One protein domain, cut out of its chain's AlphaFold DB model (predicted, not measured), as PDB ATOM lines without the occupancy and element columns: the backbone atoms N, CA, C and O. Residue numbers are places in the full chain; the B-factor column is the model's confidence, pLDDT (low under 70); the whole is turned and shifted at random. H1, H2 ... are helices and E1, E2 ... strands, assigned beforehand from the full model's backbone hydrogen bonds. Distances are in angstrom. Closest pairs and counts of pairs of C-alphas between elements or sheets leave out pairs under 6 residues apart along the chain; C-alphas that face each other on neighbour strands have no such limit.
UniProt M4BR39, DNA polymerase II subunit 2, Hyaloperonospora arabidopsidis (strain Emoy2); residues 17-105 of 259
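What this domain is: This is residues 17 to 105 of the 259 residues of the protein "DNA polymerase II subunit 2" of Hyaloperonospora arabidopsidis (strain Emoy2) (UniProt M4BR39). A long helix, H1, has a short helix, H3, side by side with part of it, and a small pair of parallel strands, E1 and E2, lies off to one side of these two helices, apart from H1; the short helix H2 turns the corner after H1. Between E1 and H3 a long loop leaves this body, and its residues 69 to 84 stick out as a free arm that adds to the length, 49 A for the whole against 38 A for the body without it. The printed part has 89 residues, with three named helices and two named strands in the order H1, H2, E1, H3, E2; the sheet is E1 beside E2, parallel. The class is mostly helix, with under half of the residues in named elements. The whole is loose, with a radius of gyration of the C-alphas of 15.3 A, and elongated, spanning 49 by 30 by 22 A.

How they stand to each other: H1, residues 17 to 34, and H2, residues 36 to 41, touch only at the corner by their tight link, and only just, with 3 pairs of C-alphas within 8 A. Their closest C-alphas, those of Ile 32 and Ala 39, are 5.9 A apart, and their lines are about perpendicular at 86 degrees. With its residues 25 to 33 alone, H1 touches H3, residues 91 to 96; the closest C-alphas are those of Gly 29 and Leu 93, 5.0 A apart. H1 and H3 run the same way at a shallow tilt of 10 degrees. E1, residues 44 to 46, and E2, residues 100 to 102, are parallel neighbours, with 18 degrees between their directions. The C-alphas of Phe 44 and Leu 100 face each other at 4.7 A; N 46 and O 101, at 2.9 A, and N 101 and O 44, at 2.8 A, are within hydrogen-bond range. E1, H3 and E2 form a strand-helix-strand unit, two parallel neighbour strands with a helix between them along the chain, and its crossover is right-handed. H1 is apart from both strands, and H2 is apart from H3 and E2. In H1 and H3 every O i to N i+4 pair is within hydrogen-bond range; in H2, 1 of 2 is.

Where its parts are: H1 begins at C-alpha 17, (-6.722, 26.739, 68.715), and is 25.7 A long. H2 is 8.4 A long, E1 6.6 A, H3 8.7 A and E2 6.7 A. E1 begins at C-alpha 44, (0.599, 19.303, 48.100), and E2 ends at C-alpha 102, (0.517, 15.214, 55.405).

The domain as a whole: The two C-alphas farthest apart, those of Gly 37 and Ile 74, are 49.3 A apart. Without residues 69 to 84 the body spans 38 by 22 by 20 A. The printed part has no cut; the link from E1 to H3, 44 residues, is long. The mean pLDDT of the printed part is 72.2, and residues 54 to 56 and 62 to 89 are under 70.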
ATOM      1  N   SER A  17      -7.870  26.756  69.640       72.12
ATOM      2  CA  SER A  17      -6.722  26.739  68.715       72.12
ATOM      3  C   SER A  17      -6.729  25.576  67.712       72.12
ATOM      4  O   SER A  17      -6.374  25.744  66.549       72.12
ATOM      5  N   LEU A  18      -7.191  24.391  68.125       75.62
ATOM      6  CA  LEU A  18      -7.380  23.245  67.223       75.62
ATOM      7  C   LEU A  18      -8.522  23.449  66.221       75.62
ATOM      8  O   LEU A  18      -8.457  22.952  65.093       75.62
ATOM      9  N   GLN A  19      -9.576  24.136  66.650       79.56
ATOM     10  CA  GLN A  19     -10.729  24.476  65.830       79.56
ATOM     11  C   GLN A  19     -10.393  25.648  64.892       79.56
ATOM     12  O   GLN A  19     -10.708  25.552  63.713       79.56
ATOM     13  N   ASP A  20      -9.635  26.644  65.352       83.38
ATOM     14  CA  ASP A  20      -9.104  27.735  64.527       83.38
ATOM     15  C   ASP A  20      -8.198  27.175  63.417       83.38
ATOM     16  O   ASP A  20      -8.382  27.474  62.239       83.38
ATOM     17  N   LEU A  21      -7.275  26.258  63.753       83.56
ATOM     18  CA  LEU A  21      -6.458  25.577  62.742       83.56
ATOM     19  C   LEU A  21      -7.321  24.811  61.735       83.56
ATOM     20  O   LEU A  21      -7.035  24.814  60.539       83.56
ATOM     21  N   ARG A  22      -8.363  24.123  62.207       84.31
ATOM     22  CA  ARG A  22      -9.284  23.397  61.328       84.31
ATOM     23  C   ARG A  22      -9.992  24.349  60.366       84.31
ATOM     24  O   ARG A  22     -10.141  23.996  59.200       84.31
ATOM     25  N   GLU A  23     -10.407  25.521  60.831       88.12
ATOM     26  CA  GLU A  23     -11.036  26.553  60.006       88.12
ATOM     27  C   GLU A  23     -10.058  27.096  58.959       88.12
ATOM     28  O   GLU A  23     -10.375  27.063  57.770       88.12
ATOM     29  N   TYR A  24      -8.825  27.444  59.344       89.75
ATOM     30  CA  TYR A  24      -7.796  27.898  58.398       89.75
ATOM     31  C   TYR A  24      -7.430  26.841  57.350       89.75
ATOM     32  O   TYR A  24      -7.251  27.151  56.170       89.75
ATOM     33  N   LEU A  25      -7.349  25.566  57.744       89.44
ATOM     34  CA  LEU A  25      -7.129  24.472  56.796       89.44
ATOM     35  C   LEU A  25      -8.339  24.271  55.872       89.44
ATOM     36  O   LEU A  25      -8.159  23.911  54.707       89.44
ATOM     37  N   ASP A  26      -9.560  24.514  56.347       90.62
ATOM     38  CA  ASP A  26     -10.758  24.428  55.512       90.62
ATOM     39  C   ASP A  26     -10.835  25.570  54.486       90.62
ATOM     40  O   ASP A  26     -11.173  25.325  53.319       90.62
ATOM     41  N   GLU A  27     -10.451  26.787  54.890       93.44
ATOM     42  CA  GLU A  27     -10.284  27.958  54.022       93.44
ATOM     43  C   GLU A  27      -9.210  27.730  52.957       93.44
ATOM     44  O   GLU A  27      -9.457  27.972  51.772       93.44
ATOM     45  N   LEU A  28      -8.057  27.172  53.339       92.94
ATOM     46  CA  LEU A  28      -7.013  26.771  52.396       92.94
ATOM     47  C   LEU A  28      -7.552  25.765  51.367       92.94
ATOM     48  O   LEU A  28      -7.274  25.873  50.171       92.94
ATOM     49  N   GLY A  29      -8.374  24.810  51.807       92.62
ATOM     50  CA  GLY A  29      -9.025  23.848  50.917       92.62
ATOM     51  C   GLY A  29      -9.987  24.508  49.927       92.62
ATOM     52  O   GLY A  29      -9.999  24.151  48.746       92.62
ATOM     53  N   ASN A  30     -10.760  25.500  50.377       94.75
ATOM     54  CA  ASN A  30     -11.624  26.301  49.503       94.75
ATOM     55  C   ASN A  30     -10.803  27.101  48.480       94.75
ATOM     56  O   ASN A  30     -11.158  27.135  47.300       94.75
ATOM     57  N   LEU A  31      -9.680  27.686  48.904       95.12
ATOM     58  CA  LEU A  31      -8.783  28.443  48.035       95.12
ATOM     59  C   LEU A  31      -8.171  27.566  46.935       95.12
ATOM     60  O   LEU A  31      -8.149  27.972  45.777       95.12
ATOM     61  N   ILE A  32      -7.730  26.350  47.264       94.19
ATOM     62  CA  ILE A  32      -7.200  25.404  46.267       94.19
ATOM     63  C   ILE A  32      -8.300  24.991  45.281       94.19
ATOM     64  O   ILE A  32      -8.072  24.957  44.073       94.19
ATOM     65  N   THR A  33      -9.513  24.745  45.782       93.56
ATOM     66  CA  THR A  33     -10.664  24.355  44.949       93.56
ATOM     67  C   THR A  33     -11.061  25.459  43.961       93.56
ATOM     68  O   THR A  33     -11.517  25.163  42.858       93.56
ATOM     69  N   LYS A  34     -10.833  26.735  44.309       96.50
ATOM     70  CA  LYS A  34     -11.065  27.889  43.423       96.50
ATOM     71  C   LYS A  34     -10.208  27.849  42.146       96.50
ATOM     72  O   LYS A  34     -10.632  28.386  41.126       96.50
ATOM     73  N   TYR A  35      -9.036  27.208  42.180       96.19
ATOM     74  CA  TYR A  35      -8.097  27.137  41.055       96.19
ATOM     75  C   TYR A  35      -7.919  25.685  40.565       96.19
ATOM     76  O   TYR A  35      -6.950  25.013  40.935       96.19
ATOM     77  N   PRO A  36      -8.808  25.181  39.681       93.50
ATOM     78  CA  PRO A  36      -8.835  23.768  39.290       93.50
ATOM     79  C   PRO A  36      -7.571  23.309  38.549       93.50
ATOM     80  O   PRO A  36      -7.183  22.147  38.654       93.50
ATOM     81  N   GLY A  37      -6.892  24.218  37.838       95.00
ATOM     82  CA  GLY A  37      -5.623  23.913  37.170       95.00
ATOM     83  C   GLY A  37      -4.525  23.482  38.147       95.00
ATOM     84  O   GLY A  37      -3.750  22.583  37.830       95.00
ATOM     85  N   ILE A  38      -4.502  24.070  39.349       93.94
ATOM     86  CA  ILE A  38      -3.566  23.705  40.420       93.94
ATOM     87  C   ILE A  38      -4.083  22.465  41.153       93.94
ATOM     88  O   ILE A  38      -3.321  21.532  41.388       93.94
ATOM     89  N   ALA A  39      -5.380  22.408  41.475       91.56
ATOM     90  CA  ALA A  39      -5.958  21.282  42.212       91.56
ATOM     91  C   ALA A  39      -5.742  19.924  41.512       91.56
ATOM     92  O   ALA A  39      -5.446  18.926  42.172       91.56
ATOM     93  N   ASN A  40      -5.846  19.896  40.178       92.81
ATOM     94  CA  ASN A  40      -5.731  18.665  39.397       92.81
ATOM     95  C   ASN A  40      -4.280  18.262  39.094       92.81
ATOM     96  O   ASN A  40      -3.982  17.069  39.084       92.81
ATOM     97  N   ASN A  41      -3.384  19.229  38.861       95.62
ATOM     98  CA  ASN A  41      -2.020  18.956  38.384       95.62
ATOM     99  C   ASN A  41      -0.947  19.032  39.477       95.62
ATOM    100  O   ASN A  41       0.161  18.533  39.279       95.62
ATOM    101  N   SER A  42      -1.251  19.640  40.625       95.06
ATOM    102  CA  SER A  42      -0.287  19.828  41.707       95.06
ATOM    103  C   SER A  42      -0.502  18.830  42.838       95.06
ATOM    104  O   SER A  42      -1.626  18.479  43.204       95.06
ATOM    105  N   ARG A  43       0.609  18.400  43.437       93.12
ATOM    106  CA  ARG A  43       0.633  17.627  44.680       93.12
ATOM    107  C   ARG A  43       1.067  18.532  45.821       93.12
ATOM    108  O   ARG A  43       2.064  19.237  45.708       93.12
ATOM    109  N   PHE A  44       0.340  18.474  46.928       93.38
ATOM    110  CA  PHE A  44       0.599  19.303  48.100       93.38
ATOM    111  C   PHE A  44       1.180  18.448  49.221       93.38
ATOM    112  O   PHE A  44       0.625  17.400  49.555       93.38
ATOM    113  N   VAL A  45       2.287  18.894  49.817       91.69
ATOM    114  CA  VAL A  45       2.923  18.224  50.958       91.69
ATOM    115  C   VAL A  45       2.908  19.165  52.156       91.69
ATOM    116  O   VAL A  45       3.494  20.244  52.107       91.69
ATOM    117  N   LEU A  46       2.239  18.759  53.234       90.69
ATOM    118  CA  LEU A  46       2.230  19.512  54.487       90.69
ATOM    119  C   LEU A  46       3.329  18.979  55.394       90.69
ATOM    120  O   LEU A  46       3.308  17.807  55.767       90.69
ATOM    121  N   VAL A  47       4.263  19.856  55.754       90.19
ATOM    122  CA  VAL A  47       5.355  19.572  56.691       90.19
ATOM    123  C   VAL A  47       5.103  20.367  57.973       90.19
ATOM    124  O   VAL A  47       5.028  21.596  57.876       90.19
ATOM    125  N   PRO A  48       4.962  19.707  59.137       87.94
ATOM    126  CA  PRO A  48       4.684  20.363  60.410       87.94
ATOM    127  C   PRO A  48       5.868  21.206  60.878       87.94
ATOM    128  O   PRO A  48       7.028  20.812  60.725       87.94
ATOM    129  N   GLY A  49       5.573  22.350  61.477       86.62
ATOM    130  CA  GLY A  49       6.519  23.197  62.185       86.62
ATOM    131  C   GLY A  49       6.623  22.857  63.680       86.62
ATOM    132  O   GLY A  49       5.880  22.016  64.192       86.62
ATOM    133  N   PRO A  50       7.584  23.464  64.397       82.44
ATOM    134  CA  PRO A  50       7.763  23.264  65.835       82.44
ATOM    135  C   PRO A  50       6.609  23.786  66.710       82.44
ATOM    136  O   PRO A  50       6.487  23.321  67.844       82.44
ATOM    137  N   ASN A  51       5.792  24.733  66.230       81.88
ATOM    138  CA  ASN A  51       4.700  25.343  67.002       81.88
ATOM    139  C   ASN A  51       3.307  24.792  66.649       81.88
ATOM    140  O   ASN A  51       2.313  25.244  67.219       81.88
ATOM    141  N   ASP A  52       3.221  23.813  65.744       81.62
ATOM    142  CA  ASP A  52       1.950  23.221  65.325       81.62
ATOM    143  C   ASP A  52       1.348  22.287  66.399       81.62
ATOM    144  O   ASP A  52       2.076  21.552  67.080       81.62
ATOM    145  N   PRO A  53       0.007  22.233  66.530       72.56
ATOM    146  CA  PRO A  53      -0.656  21.321  67.458       72.56
ATOM    147  C   PRO A  53      -0.349  19.855  67.164       72.56
ATOM    148  O   PRO A  53      -0.384  19.403  66.019       72.56
ATOM    149  N   GLY A  54      -0.118  19.079  68.223       62.12
ATOM    150  CA  GLY A  54       0.157  17.644  68.115       62.12
ATOM    151  C   GLY A  54       1.563  17.311  67.608       62.12
ATOM    152  O   GLY A  54       1.956  16.146  67.651       62.12
ATOM    153  N   SER A  55       2.350  18.313  67.201       60.34
ATOM    154  CA  SER A  55       3.770  18.130  66.945       60.34
ATOM    155  C   SER A  55       4.524  18.064  68.274       60.34
ATOM    156  O   SER A  55       4.548  19.021  69.046       60.34
ATOM    157  N   SER A  56       5.176  16.931  68.545       62.62
ATOM    158  CA  SER A  56       6.151  16.862  69.635       62.62
ATOM    159  C   SER A  56       7.267  17.881  69.384       62.62
ATOM    160  O   SER A  56       7.677  18.105  68.243       62.62
ATOM    161  N   ARG A  57       7.805  18.482  70.452       72.44
ATOM    162  CA  ARG A  57       9.063  19.242  70.359       72.44
ATOM    163  C   ARG A  57      10.268  18.326  70.107       72.44
ATOM    164  O   ARG A  57      11.343  18.837  69.813       72.44
ATOM    165  N   ALA A  58      10.079  17.008  70.209       78.38
ATOM    166  CA  ALA A  58      11.069  16.003  69.858       78.38
ATOM    167  C   ALA A  58      10.982  15.577  68.387       78.38
ATOM    168  O   ALA A  58       9.897  15.519  67.804       78.38
ATOM    169  N   PHE A  59      12.134  15.246  67.811       77.62
ATOM    170  CA  PHE A  59      12.245  14.725  66.451       77.62
ATOM    171  C   PHE A  59      12.211  13.191  66.393       77.62
ATOM    172  O   PHE A  59      12.645  12.552  67.347       77.62
ATOM    173  N   PRO A  60      11.769  12.591  65.272       75.25
ATOM    174  CA  PRO A  60      11.056  13.221  64.162       75.25
ATOM    175  C   PRO A  60       9.659  13.667  64.603       75.25
ATOM    176  O   PRO A  60       8.955  12.966  65.332       75.25
ATOM    177  N   ARG A  61       9.235  14.843  64.141       72.56
ATOM    178  CA  ARG A  61       7.884  15.321  64.414       72.56
ATOM    179  C   ARG A  61       6.904  14.506  63.594       72.56
ATOM    180  O   ARG A  61       7.050  14.368  62.372       72.56
ATOM    181  N   HIS A  62       5.883  14.001  64.270       65.44
ATOM    182  CA  HIS A  62       4.747  13.403  63.592       65.44
ATOM    183  C   HIS A  62       4.094  14.430  62.669       65.44
ATOM    184  O   HIS A  62       4.147  15.625  62.968       65.44
ATOM    185  N   PRO A  63       3.464  13.988  61.563       56.62
ATOM    186  CA  PRO A  63       2.567  14.864  60.819       56.62
ATOM    187  C   PRO A  63       1.567  15.502  61.785       56.62
ATOM    188  O   PRO A  63       1.318  14.928  62.845       56.62
ATOM    189  N   VAL A  64       0.953  16.628  61.398       50.97
ATOM    190  CA  VAL A  64      -0.192  17.250  62.100       50.97
ATOM    191  C   VAL A  64      -1.411  16.303  62.056       50.97
ATOM    192  O   VAL A  64      -2.429  16.556  61.419       50.97
ATOM    193  N   ARG A  65      -1.261  15.131  62.668       51.12
ATOM    194  CA  ARG A  65      -2.240  14.098  62.955       51.12
ATOM    195  C   ARG A  65      -2.357  14.098  64.464       51.12
ATOM    196  O   ARG A  65      -1.357  14.000  65.174       51.12
ATOM    197  N   SER A  66      -3.585  14.244  64.932       38.53
ATOM    198  CA  SER A  66      -3.892  14.290  66.352       38.53
ATOM    199  C   SER A  66      -3.392  13.013  67.039       38.53
ATOM    200  O   SER A  66      -3.793  11.907  66.682       38.53
ATOM    201  N   ILE A  67      -2.444  13.224  67.950       38.19
ATOM    202  CA  ILE A  67      -1.822  12.363  68.964       38.19
ATOM    203  C   ILE A  67      -2.434  10.956  69.123       38.19
ATOM    204  O   ILE A  67      -3.589  10.798  69.506       38.19
ATOM    205  N   CYS A  68      -1.583   9.932  69.028       35.47
ATOM    206  CA  CYS A  68      -1.685   8.762  69.897       35.47
ATOM    207  C   CYS A  68      -0.266   8.317  70.250       35.47
ATOM    208  O   CYS A  68       0.413   7.691  69.440       35.47
ATOM    209  N   TYR A  69       0.197   8.673  71.444       40.34
ATOM    210  CA  TYR A  69       1.320   7.982  72.055       40.34
ATOM    211  C   TYR A  69       0.825   7.239  73.292       40.34
ATOM    212  O   TYR A  69       0.204   7.824  74.173       40.34
ATOM    213  N   GLN A  70       1.179   5.955  73.315       41.56
ATOM    214  CA  GLN A  70       1.205   5.047  74.456       41.56
ATOM    215  C   GLN A  70      -0.128   4.496  74.986       41.56
ATOM    216  O   GLN A  70      -0.677   4.983  75.966       41.56
ATOM    217  N   LEU A  71      -0.555   3.364  74.412       38.47
ATOM    218  CA  LEU A  71      -0.845   2.120  75.149       38.47
ATOM    219  C   LEU A  71      -1.243   1.026  74.153       38.47
ATOM    220  O   LEU A  71      -2.405   0.911  73.795       38.47
ATOM    221  N   LEU A  72      -0.274   0.228  73.696       37.09
ATOM    222  CA  LEU A  72      -0.512  -1.121  73.156       37.09
ATOM    223  C   LEU A  72       0.796  -1.928  73.185       37.09
ATOM    224  O   LEU A  72       1.232  -2.528  72.209       37.09
ATOM    225  N   HIS A  73       1.433  -1.955  74.356       39.91
ATOM    226  CA  HIS A  73       2.088  -3.182  74.787       39.91
ATOM    227  C   HIS A  73       1.043  -3.941  75.611       39.91
ATOM    228  O   HIS A  73       0.408  -3.342  76.473       39.91
ATOM    229  N   ILE A  74       0.894  -5.242  75.343       39.88
ATOM    230  CA  ILE A  74      -0.149  -6.162  75.841       39.88
ATOM    231  C   ILE A  74      -1.420  -6.155  74.971       39.88
ATOM    232  O   ILE A  74      -2.458  -5.645  75.354       39.88
ATOM    233  N   PHE A  75      -1.338  -6.706  73.763       30.72
ATOM    234  CA  PHE A  75      -2.090  -7.906  73.370       30.72
ATOM    235  C   PHE A  75      -1.797  -8.184  71.893       30.72
ATOM    236  O   PHE A  75      -2.211  -7.458  70.992       30.72
ATOM    237  N   ARG A  76      -1.062  -9.275  71.646       41.66
ATOM    238  CA  ARG A  76      -1.044  -9.955  70.351       41.66
ATOM    239  C   ARG A  76      -2.482 -10.338  70.010       41.66
ATOM    240  O   ARG A  76      -2.937 -11.361  70.501       41.66
ATOM    241  N   PHE A  77      -3.161  -9.589  69.154       33.41
ATOM    242  CA  PHE A  77      -4.208 -10.155  68.312       33.41
ATOM    243  C   PHE A  77      -4.242  -9.440  66.963       33.41
ATOM    244  O   PHE A  77      -4.288  -8.218  66.864       33.41
ATOM    245  N   ASN A  78      -4.143 -10.266  65.927       40.00
ATOM    246  CA  ASN A  78      -4.339  -9.926  64.529       40.00
ATOM    247  C   ASN A  78      -5.666  -9.180  64.339       40.00
ATOM    248  O   ASN A  78      -6.687  -9.595  64.885       40.00
ATOM    249  N   THR A  79      -5.650  -8.182  63.452       39.00
ATOM    250  CA  THR A  79      -6.795  -7.362  63.000       39.00
ATOM    251  C   THR A  79      -7.114  -6.145  63.877       39.00
ATOM    252  O   THR A  79      -8.171  -6.056  64.492       39.00
ATOM    253  N   PHE A  80      -6.235  -5.139  63.869       33.88
ATOM    254  CA  PHE A  80      -6.573  -3.811  64.388       33.88
ATOM    255  C   PHE A  80      -7.178  -2.939  63.281       33.88
ATOM    256  O   PHE A  80      -6.485  -2.217  62.568       33.88
ATOM    257  N   HIS A  81      -8.507  -2.995  63.163       37.81
ATOM    258  CA  HIS A  81      -9.288  -1.839  62.728       37.81
ATOM    259  C   HIS A  81      -9.043  -0.711  63.744       37.81
ATOM    260  O   HIS A  81      -9.638  -0.694  64.819       37.81
ATOM    261  N   CYS A  82      -8.139   0.216  63.430       30.73
ATOM    262  CA  CYS A  82      -7.997   1.458  64.182       30.73
ATOM    263  C   CYS A  82      -9.118   2.408  63.739       30.73
ATOM    264  O   CYS A  82      -8.958   3.197  62.809       30.73
ATOM    265  N   ALA A  83     -10.293   2.270  64.350       35.03
ATOM    266  CA  ALA A  83     -11.368   3.237  64.221       35.03
ATOM    267  C   ALA A  83     -11.255   4.280  65.347       35.03
ATOM    268  O   ALA A  83     -11.165   3.919  66.515       35.03
ATOM    269  N   GLN A  84     -11.305   5.557  64.935       43.41
ATOM    270  CA  GLN A  84     -11.629   6.765  65.717       43.41
ATOM    271  C   GLN A  84     -10.560   7.178  66.760       43.41
ATOM    272  O   GLN A  84     -10.522   6.658  67.863       43.41
ATOM    273  N   LEU A  85      -9.642   8.122  66.476       42.94
ATOM    274  CA  LEU A  85      -9.942   9.570  66.487       42.94
ATOM    275  C   LEU A  85      -8.965  10.567  65.746       42.94
ATOM    276  O   LEU A  85      -8.896  11.720  66.169       42.94
ATOM    277  N   PRO A  86      -8.214  10.274  64.657       47.03
ATOM    278  CA  PRO A  86      -6.978  11.034  64.364       47.03
ATOM    279  C   PRO A  86      -7.010  11.985  63.140       47.03
ATOM    280  O   PRO A  86      -5.956  12.326  62.607       47.03
ATOM    281  N   ASP A  87      -8.192  12.430  62.694       53.88
ATOM    282  CA  ASP A  87      -8.394  13.134  61.406       53.88
ATOM    283  C   ASP A  87      -9.084  14.521  61.538       53.88
ATOM    284  O   ASP A  87      -9.465  15.132  60.547       53.88
ATOM    285  N   LEU A  88      -9.286  15.060  62.746       57.31
ATOM    286  CA  LEU A  88     -10.183  16.215  62.968       57.31
ATOM    287  C   LEU A  88      -9.812  17.505  62.208       57.31
ATOM    288  O   LEU A  88     -10.702  18.137  61.641       57.31
ATOM    289  N   CYS A  89      -8.533  17.889  62.172       66.00
ATOM    290  CA  CYS A  89      -8.117  19.156  61.555       66.00
ATOM    291  C   CYS A  89      -7.877  19.033  60.040       66.00
ATOM    292  O   CYS A  89      -8.211  19.942  59.289       66.00
ATOM    293  N   THR A  90      -7.333  17.906  59.562       75.06
ATOM    294  CA  THR A  90      -6.902  17.753  58.158       75.06
ATOM    295  C   THR A  90      -7.877  16.973  57.274       75.06
ATOM    296  O   THR A  90      -7.706  16.966  56.054       75.06
ATOM    297  N   ARG A  91      -8.894  16.302  57.835       78.81
ATOM    298  CA  ARG A  91      -9.833  15.474  57.052       78.81
ATOM    299  C   ARG A  91     -10.622  16.277  56.036       78.81
ATOM    300  O   ARG A  91     -10.769  15.825  54.904       78.81
ATOM    301  N   GLU A  92     -11.115  17.452  56.422       81.94
ATOM    302  CA  GLU A  92     -11.898  18.285  55.503       81.94
ATOM    303  C   GLU A  92     -11.035  18.787  54.342       81.94
ATOM    304  O   GLU A  92     -11.425  18.653  53.181       81.94
ATOM    305  N   LEU A  93      -9.808  19.232  54.632       84.69
ATOM    306  CA  LEU A  93      -8.844  19.624  53.607       84.69
ATOM    307  C   LEU A  93      -8.505  18.455  52.666       84.69
ATOM    308  O   LEU A  93      -8.509  18.626  51.449       84.69
ATOM    309  N   ARG A  94      -8.285  17.248  53.198       85.06
ATOM    310  CA  ARG A  94      -8.003  16.046  52.393       85.06
ATOM    311  C   ARG A  94      -9.190  15.611  51.533       85.06
ATOM    312  O   ARG A  94      -8.995  15.085  50.442       85.06
ATOM    313  N   ARG A  95     -10.420  15.830  52.008       86.44
ATOM    314  CA  ARG A  95     -11.643  15.566  51.236       86.44
ATOM    315  C   ARG A  95     -11.760  16.509  50.038       86.44
ATOM    316  O   ARG A  95     -12.203  16.075  48.981       86.44
ATOM    317  N   LYS A  96     -11.373  17.779  50.202       87.94
ATOM    318  CA  LYS A  96     -11.371  18.781  49.122       87.94
ATOM    319  C   LYS A  96     -10.189  18.600  48.164       87.94
ATOM    320  O   LYS A  96     -10.349  18.761  46.961       87.94
ATOM    321  N   VAL A  97      -9.017  18.240  48.689       88.25
ATOM    322  CA  VAL A  97      -7.765  18.118  47.933       88.25
ATOM    323  C   VAL A  97      -7.232  16.683  48.054       88.25
ATOM    324  O   VAL A  97      -6.486  16.378  48.986       88.25
ATOM    325  N   PRO A  98      -7.573  15.776  47.118       84.31
ATOM    326  CA  PRO A  98      -7.130  14.381  47.185       84.31
ATOM    327  C   PRO A  98      -5.618  14.223  46.946       84.31
ATOM    328  O   PRO A  98      -5.012  13.273  47.439       84.31
ATOM    329  N   ASN A  99      -4.990  15.181  46.257       88.69
ATOM    330  CA  ASN A  99      -3.548  15.226  45.988       88.69
ATOM    331  C   ASN A  99      -2.714  15.763  47.175       88.69
ATOM    332  O   ASN A  99      -1.572  16.194  46.999       88.69
ATOM    333  N   LEU A 100      -3.277  15.758  48.385       88.88
ATOM    334  CA  LEU A 100      -2.653  16.236  49.616       88.88
ATOM    335  C   LEU A 100      -1.982  15.098  50.393       88.88
ATOM    336  O   LEU A 100      -2.598  14.070  50.673       88.88
ATOM    337  N   THR A 101      -0.738  15.302  50.819       87.44
ATOM    338  CA  THR A 101      -0.011  14.385  51.706       87.44
ATOM    339  C   THR A 101       0.471  15.125  52.952       87.44
ATOM    340  O   THR A 101       1.309  16.018  52.867       87.44
ATOM    341  N   CYS A 102      -0.026  14.740  54.129       84.69
ATOM    342  CA  CYS A 102       0.517  15.214  55.405       84.69
ATOM    343  C   CYS A 102       1.741  14.367  55.776       84.69
ATOM    344  O   CYS A 102       1.605  13.159  55.986       84.69
ATOM    345  N   SER A 103       2.910  14.999  55.845       85.19
ATOM    346  CA  SER A 103       4.211  14.364  56.058       85.19
ATOM    347  C   SER A 103       4.761  14.626  57.464       85.19
ATOM    348  O   SER A 103       4.272  15.497  58.176       85.19
ATOM    349  N   THR A 104       5.779  13.869  57.874       86.81
ATOM    350  CA  THR A 104       6.588  14.125  59.079       86.81
ATOM    351  C   THR A 104       7.528  15.317  58.885       86.81
ATOM    352  O   THR A 104       7.668  15.829  57.773       86.81
ATOM    353  N   ASN A 105       8.210  15.733  59.952       88.50
ATOM    354  CA  ASN A 105       9.354  16.641  59.871       88.50
ATOM    355  C   ASN A 105      10.554  16.046  60.644       88.50
ATOM    356  O   ASN A 105      10.447  15.878  61.862       88.50
TER     357      ASN A 105